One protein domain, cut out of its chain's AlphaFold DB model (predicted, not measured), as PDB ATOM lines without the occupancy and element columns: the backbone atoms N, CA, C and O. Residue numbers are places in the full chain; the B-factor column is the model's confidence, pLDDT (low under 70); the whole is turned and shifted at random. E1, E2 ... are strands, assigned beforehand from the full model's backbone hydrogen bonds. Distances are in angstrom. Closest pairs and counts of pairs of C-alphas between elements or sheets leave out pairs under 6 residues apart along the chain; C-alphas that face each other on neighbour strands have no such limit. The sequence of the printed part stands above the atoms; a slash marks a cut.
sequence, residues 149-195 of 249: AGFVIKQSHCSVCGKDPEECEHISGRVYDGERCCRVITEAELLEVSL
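What this domain is: This is residues 149 to 195 of the 249 residues of an uncharacterized protein of Lentzea fradiae (UniProt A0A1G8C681). A long, sharply bent two-stranded hairpin of E1 and E2 makes an arched arm, and a large loop of residues 159 to 182 makes a head at the end where E1 stops and E2 starts. Both strands bend strongly partway along. The printed part has 47 residues with no named helix and two named strands, E1 then E2, antiparallel neighbours in one sheet; the class is all strand, with 23 of the 47 residues in the strands. The whole is loose, with a radius of gyration of the C-alphas of 12.5 A, and elongated, spanning 38 by 21 by 13 A.

Where its parts are: E2, the longest strand, holds residues 183 to 195 and measures 25.5 A from first to last C-alpha, ending at C-alpha 195 at (-7.070, 45.427, 45.516). E1 holds residues 149 to 158 and measures 22.0 A, from C-alpha 149 at (-10.646, 39.756, 39.487) to C-alpha 158 at (-15.720, 20.149, 30.831).

How they stand to each other: E1 and E2 form a hairpin, antiparallel at 175 degrees between their directions. E1 bends by 81 degrees at Lys 154, and E2 bends by 98 degrees at Thr 186. C-alphas 149 and 193 face each other at 4.3 A, and so do C-alphas 158 and 183 at 5.1 A. N 150 and O 192, 2.9 A apart, and N 184 and O 157, 2.8 A apart, are within hydrogen-bond range. Outside the named strands, residues 175 to 176 pair with residues 179 to 180, antiparallel.

The domain as a whole: The C-alphas of Asp 177 and Leu 195 are the two farthest apart, at 39.0 A, while those of Ala 149 and Leu 195 are 9.0 A apart. The link from E1 to E2 is long, with 24 residues. The printed part has no cut. Its mean pLDDT is 94.3, and no printed residue is under 70.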
ATOM      1  N   ALA A 149      -9.606  39.440  40.452       94.56
ATOM      2  CA  ALA A 149     -10.646  39.756  39.487       94.56
ATOM      3  C   ALA A 149     -11.901  38.910  39.740       94.56
ATOM      4  O   ALA A 149     -11.806  37.709  40.011       94.56
ATOM      5  N   GLY A 150     -13.066  39.552  39.659       94.31
ATOM      6  CA  GLY A 150     -14.382  38.923  39.725       94.31
ATOM      7  C   GLY A 150     -15.001  38.831  38.334       94.31
ATOM      8  O   GLY A 150     -15.001  39.812  37.592       94.31
ATOM      9  N   PHE A 151     -15.540  37.664  37.977       95.25
ATOM     10  CA  PHE A 151     -16.125  37.411  36.657       95.25
ATOM     11  C   PHE A 151     -17.473  36.697  36.759       95.25
ATOM     12  O   PHE A 151     -17.672  35.866  37.648       95.25
ATOM     13  N   VAL A 152     -18.350  36.941  35.784       96.38
ATOM     14  CA  VAL A 152     -19.506  36.083  35.486       96.38
ATOM     15  C   VAL A 152     -19.155  35.205  34.298       96.38
ATOM     16  O   VAL A 152     -18.894  35.703  33.207       96.38
ATOM     17  N   ILE A 153     -19.171  33.893  34.494       95.19
ATOM     18  CA  ILE A 153     -18.946  32.934  33.409       95.19
ATOM     19  C   ILE A 153     -20.248  32.789  32.627       95.19
ATOM     20  O   ILE A 153     -21.276  32.457  33.211       95.19
ATOM     21  N   LYS A 154     -20.196  33.069  31.323       97.00
ATOM     22  CA  LYS A 154     -21.339  32.965  30.406       97.00
ATOM     23  C   LYS A 154     -21.365  31.612  29.709       97.00
ATOM     24  O   LYS A 154     -22.433  31.039  29.547       97.00
ATOM     25  N   GLN A 155     -20.190  31.102  29.333       96.56
ATOM     26  CA  GLN A 155     -20.042  29.798  28.693       96.56
ATOM     27  C   GLN A 155     -18.803  29.071  29.208       96.56
ATOM     28  O   GLN A 155     -17.731  29.661  29.403       96.56
ATOM     29  N   SER A 156     -18.950  27.766  29.410       96.88
ATOM     30  CA  SER A 156     -17.847  26.886  29.772       96.88
ATOM     31  C   SER A 156     -18.145  25.439  29.402       96.88
ATOM     32  O   SER A 156     -19.305  25.068  29.271       96.88
ATOM     33  N   HIS A 157     -17.107  24.616  29.288       97.38
ATOM     34  CA  HIS A 157     -17.234  23.180  29.061       97.38
ATOM     35  C   HIS A 157     -16.275  22.382  29.952       97.38
ATOM     36  O   HIS A 157     -15.280  22.896  30.472       97.38
ATOM     37  N   CYS A 158     -16.589  21.107  30.162       96.44
ATOM     38  CA  CYS A 158     -15.720  20.149  30.831       96.44
ATOM     39  C   CYS A 158     -14.500  19.839  29.955       96.44
ATOM     40  O   CYS A 158     -14.657  19.482  28.789       96.44
ATOM     41  N   SER A 159     -13.291  19.896  30.517       96.31
ATOM     42  CA  SER A 159     -12.063  19.576  29.777       96.31
ATOM     43  C   SER A 159     -11.957  18.113  29.332       96.31
ATOM     44  O   SER A 159     -11.205  17.830  28.412       96.31
ATOM     45  N   VAL A 160     -12.681  17.191  29.981       95.81
ATOM     46  CA  VAL A 160     -12.597  15.743  29.711       95.81
ATOM     47  C   VAL A 160     -13.561  15.317  28.603       95.81
ATOM     48  O   VAL A 160     -13.198  14.541  27.730       95.81
ATOM     49  N   CYS A 161     -14.804  15.809  28.623       95.31
ATOM     50  CA  CYS A 161     -15.836  15.372  27.673       95.31
ATOM     51  C   CYS A 161     -16.407  16.478  26.784       95.31
ATOM     52  O   CYS A 161     -17.256  16.186  25.943       95.31
ATOM     53  N   GLY A 162     -16.012  17.738  26.986       95.44
ATOM     54  CA  GLY A 162     -16.482  18.879  26.196       95.44
ATOM     55  C   GLY A 162     -17.939  19.291  26.429       95.44
ATOM     56  O   GLY A 162     -18.400  20.235  25.797       95.44
ATOM     57  N   LYS A 163     -18.673  18.613  27.320       96.25
ATOM     58  CA  LYS A 163     -20.067  18.949  27.656       96.25
ATOM     59  C   LYS A 163     -20.153  20.123  28.626       96.25
ATOM     60  O   LYS A 163     -19.157  20.460  29.272       96.25
ATOM     61  N   ASP A 164     -21.348  20.691  28.767       93.12
ATOM     62  CA  ASP A 164     -21.639  21.638  29.840       93.12
ATOM     63  C   ASP A 164     -21.283  21.003  31.207       93.12
ATOM     64  O   ASP A 164     -21.646  19.844  31.454       93.12
ATOM     65  N   PRO A 165     -20.534  21.698  32.087       91.88
ATOM     66  CA  PRO A 165     -20.195  21.186  33.410       91.88
ATOM     67  C   PRO A 165     -21.409  20.831  34.278       91.88
ATOM     68  O   PRO A 165     -21.264  19.990  35.163       91.88
ATOM     69  N   GLU A 166     -22.571  21.444  34.047       89.62
ATOM     70  CA  GLU A 166     -23.823  21.138  34.755       89.62
ATOM     71  C   GLU A 166     -24.503  19.865  34.225       89.62
ATOM     72  O   GLU A 166     -25.276  19.228  34.939       89.62
ATOM     73  N   GLU A 167     -24.166  19.442  33.005       93.25
ATOM     74  CA  GLU A 167     -24.744  18.275  32.324       93.25
ATOM     75  C   GLU A 167     -23.821  17.043  32.326       93.25
ATOM     76  O   GLU A 167     -24.110  16.028  31.684       93.25
ATOM     77  N   CYS A 168     -22.680  17.107  33.016       93.94
ATOM     78  CA  CYS A 168     -21.712  16.014  33.068       93.94
ATOM     79  C   CYS A 168     -21.412  15.558  34.502       93.94
ATOM     80  O   CYS A 168     -21.470  16.330  35.451       93.94
ATOM     81  N   GLU A 169     -21.025  14.290  34.659       94.12
ATOM     82  CA  GLU A 169     -20.660  13.716  35.965       94.12
ATOM     83  C   GLU A 169     -19.190  13.975  36.355       94.12
ATOM     84  O   GLU A 169     -18.719  13.538  37.411       94.12
ATOM     85  N   HIS A 170     -18.426  14.673  35.505       93.81
ATOM     86  CA  HIS A 170     -17.021  14.960  35.763       93.81
ATOM     87  C   HIS A 170     -16.869  16.081  36.794       93.81
ATOM     88  O   HIS A 170     -17.280  17.221  36.590       93.81
ATOM     89  N   ILE A 171     -16.203  15.772  37.905       91.31
ATOM     90  CA  ILE A 171     -15.997  16.722  38.997       91.31
ATOM     91  C   ILE A 171     -14.670  17.450  38.781       91.31
ATOM     92  O   ILE A 171     -13.603  16.829  38.736       91.31
ATOM     93  N   SER A 172     -14.727  18.784  38.708       89.31
ATOM     94  CA  SER A 172     -13.532  19.632  38.627       89.31
ATOM     95  C   SER A 172     -12.533  19.301  39.739       89.31
ATOM     96  O   SER A 172     -12.882  19.203  40.916       89.31
ATOM     97  N   GLY A 173     -11.271  19.119  39.357       86.69
ATOM     98  CA  GLY A 173     -10.180  18.735  40.245       86.69
ATOM     99  C   GLY A 173      -9.923  17.229  40.344       86.69
ATOM    100  O   GLY A 173      -8.838  16.869  40.802       86.69
ATOM    101  N   ARG A 174     -10.828  16.346  39.892       90.69
ATOM    102  CA  ARG A 174     -10.576  14.890  39.827       90.69
ATOM    103  C   ARG A 174      -9.820  14.494  38.559       90.69
ATOM    104  O   ARG A 174      -9.790  15.252  37.597       90.69
ATOM    105  N   VAL A 175      -9.179  13.325  38.589       92.12
ATOM    106  CA  VAL A 175      -8.431  12.767  37.453       92.12
ATOM    107  C   VAL A 175      -9.269  11.694  36.766       92.12
ATOM    108  O   VAL A 175      -9.804  10.821  37.448       92.12
ATOM    109  N   TYR A 176      -9.347  11.765  35.441       92.62
ATOM    110  CA  TYR A 176     -10.008  10.817  34.549       92.62
ATOM    111  C   TYR A 176      -9.019  10.501  33.424       92.62
ATOM    112  O   TYR A 176      -8.474  11.422  32.829       92.62
ATOM    113  N   ASP A 177      -8.706   9.224  33.205       91.19
ATOM    114  CA  ASP A 177      -7.773   8.767  32.159       91.19
ATOM    115  C   ASP A 177      -6.411   9.489  32.135       91.19
ATOM    116  O   ASP A 177      -5.816   9.741  31.094       91.19
ATOM    117  N   GLY A 178      -5.892   9.821  33.321       92.06
ATOM    118  CA  GLY A 178      -4.616  10.529  33.482       92.06
ATOM    119  C   GLY A 178      -4.713  12.051  33.355       92.06
ATOM    120  O   GLY A 178      -3.758  12.749  33.699       92.06
ATOM    121  N   GLU A 179      -5.871  12.586  32.974       89.25
ATOM    122  CA  GLU A 179      -6.111  14.018  32.832       89.25
ATOM    123  C   GLU A 179      -6.925  14.575  33.999       89.25
ATOM    124  O   GLU A 179      -7.894  13.982  34.473       89.25
ATOM    125  N   ARG A 180      -6.544  15.755  34.496       91.75
ATOM    126  CA  ARG A 180      -7.313  16.428  35.548       91.75
ATOM    127  C   ARG A 180      -8.469  17.198  34.922       91.75
ATOM    128  O   ARG A 180      -8.235  18.145  34.180       91.75
ATOM    129  N   CYS A 181      -9.697  16.865  35.313       93.88
ATOM    130  CA  CYS A 181     -10.882  17.605  34.909       93.88
ATOM    131  C   CYS A 181     -10.814  19.050  35.412       93.88
ATOM    132  O   CYS A 181     -10.679  19.300  36.617       93.88
ATOM    133  N   CYS A 182     -10.952  20.002  34.499       93.56
ATOM    134  CA  CYS A 182     -11.130  21.413  34.790       93.56
ATOM    135  C   CYS A 182     -12.305  21.981  33.988       93.56
ATOM    136  O   CYS A 182     -12.715  21.441  32.959       93.56
ATOM    137  N   ARG A 183     -12.866  23.083  34.489       94.25
ATOM    138  CA  ARG A 183     -13.846  23.872  33.750       94.25
ATOM    139  C   ARG A 183     -13.100  24.809  32.807       94.25
ATOM    140  O   ARG A 183     -12.411  25.717  33.270       94.25
ATOM    141  N   VAL A 184     -13.249  24.586  31.508       95.19
ATOM    142  CA  VAL A 184     -12.702  25.453  30.464       95.19
ATOM    143  C   VAL A 184     -13.707  26.565  30.222       95.19
ATOM    144  O   VAL A 184     -14.820  26.318  29.768       95.19
ATOM    145  N   ILE A 185     -13.336  27.789  30.577       95.00
ATOM    146  CA  ILE A 185     -14.178  28.973  30.394       95.00
ATOM    147  C   ILE A 185     -13.922  29.512  28.987       95.00
ATOM    148  O   ILE A 185     -12.785  29.849  28.664       95.00
ATOM    149  N   THR A 186     -14.965  29.585  28.160       96.75
ATOM    150  CA  THR A 186     -14.885  30.098  26.779       96.75
ATOM    151  C   THR A 186     -15.459  31.499  26.643       96.75
ATOM    152  O   THR A 186     -15.047  32.239  25.756       96.75
ATOM    153  N   GLU A 187     -16.365  31.888  27.541       97.31
ATOM    154  CA  GLU A 187     -16.933  33.231  27.582       97.31
ATOM    155  C   GLU A 187     -17.144  33.666  29.036       97.31
ATOM    156  O   GLU A 187     -17.759  32.953  29.837       97.31
ATOM    157  N   ALA A 188     -16.638  34.848  29.382       96.62
ATOM    158  CA  ALA A 188     -16.822  35.451  30.692       96.62
ATOM    159  C   ALA A 188     -16.869  36.978  30.595       96.62
ATOM    160  O   ALA A 188     -16.206  37.588  29.759       96.62
ATOM    161  N   GLU A 189     -17.631  37.581  31.497       97.88
ATOM    162  CA  GLU A 189     -17.746  39.023  31.674       97.88
ATOM    163  C   GLU A 189     -16.976  39.431  32.935       97.88
ATOM    164  O   GLU A 189     -17.217  38.883  34.013       97.88
ATOM    165  N   LEU A 190     -16.032  40.367  32.803       96.50
ATOM    166  CA  LEU A 190     -15.316  40.953  33.938       96.50
ATOM    167  C   LEU A 190     -16.251  41.907  34.682       96.50
ATOM    168  O   LEU A 190     -16.764  42.850  34.087       96.50
ATOM    169  N   LEU A 191     -16.429  41.681  35.981       96.31
ATOM    170  CA  LEU A 191     -17.217  42.562  36.840       96.31
ATOM    171  C   LEU A 191     -16.340  43.609  37.516       96.31
ATOM    172  O   LEU A 191     -16.637  44.799  37.487       96.31
ATOM    173  N   GLU A 192     -15.261  43.152  38.143       95.44
ATOM    174  CA  GLU A 192     -14.412  44.000  38.968       95.44
ATOM    175  C   GLU A 192     -12.978  43.482  39.039       95.44
ATOM    176  O   GLU A 192     -12.703  42.296  38.831       95.44
ATOM    177  N   VAL A 193     -12.070  44.386  39.401       95.69
ATOM    178  CA  VAL A 193     -10.731  44.060  39.883       95.69
ATOM    179  C   VAL A 193     -10.543  44.775  41.211       95.69
ATOM    180  O   VAL A 193     -10.550  46.003  41.271       95.69
ATOM    181  N   SER A 194     -10.365  43.993  42.266       95.12
ATOM    182  CA  SER A 194     -10.247  44.481  43.634       95.12
ATOM    183  C   SER A 194      -8.798  44.407  44.102       95.12
ATOM    184  O   SER A 194      -8.105  43.410  43.864       95.12
ATOM    185  N   LEU A 195      -8.335  45.456  44.787       95.19
ATOM    186  CA  LEU A 195      -7.070  45.427  45.516       95.19
ATOM    187  C   LEU A 195      -7.279  44.707  46.847       95.19
ATOM    188  O   LEU A 195      -8.171  45.054  47.617       95.19
TER     189      LEU A 195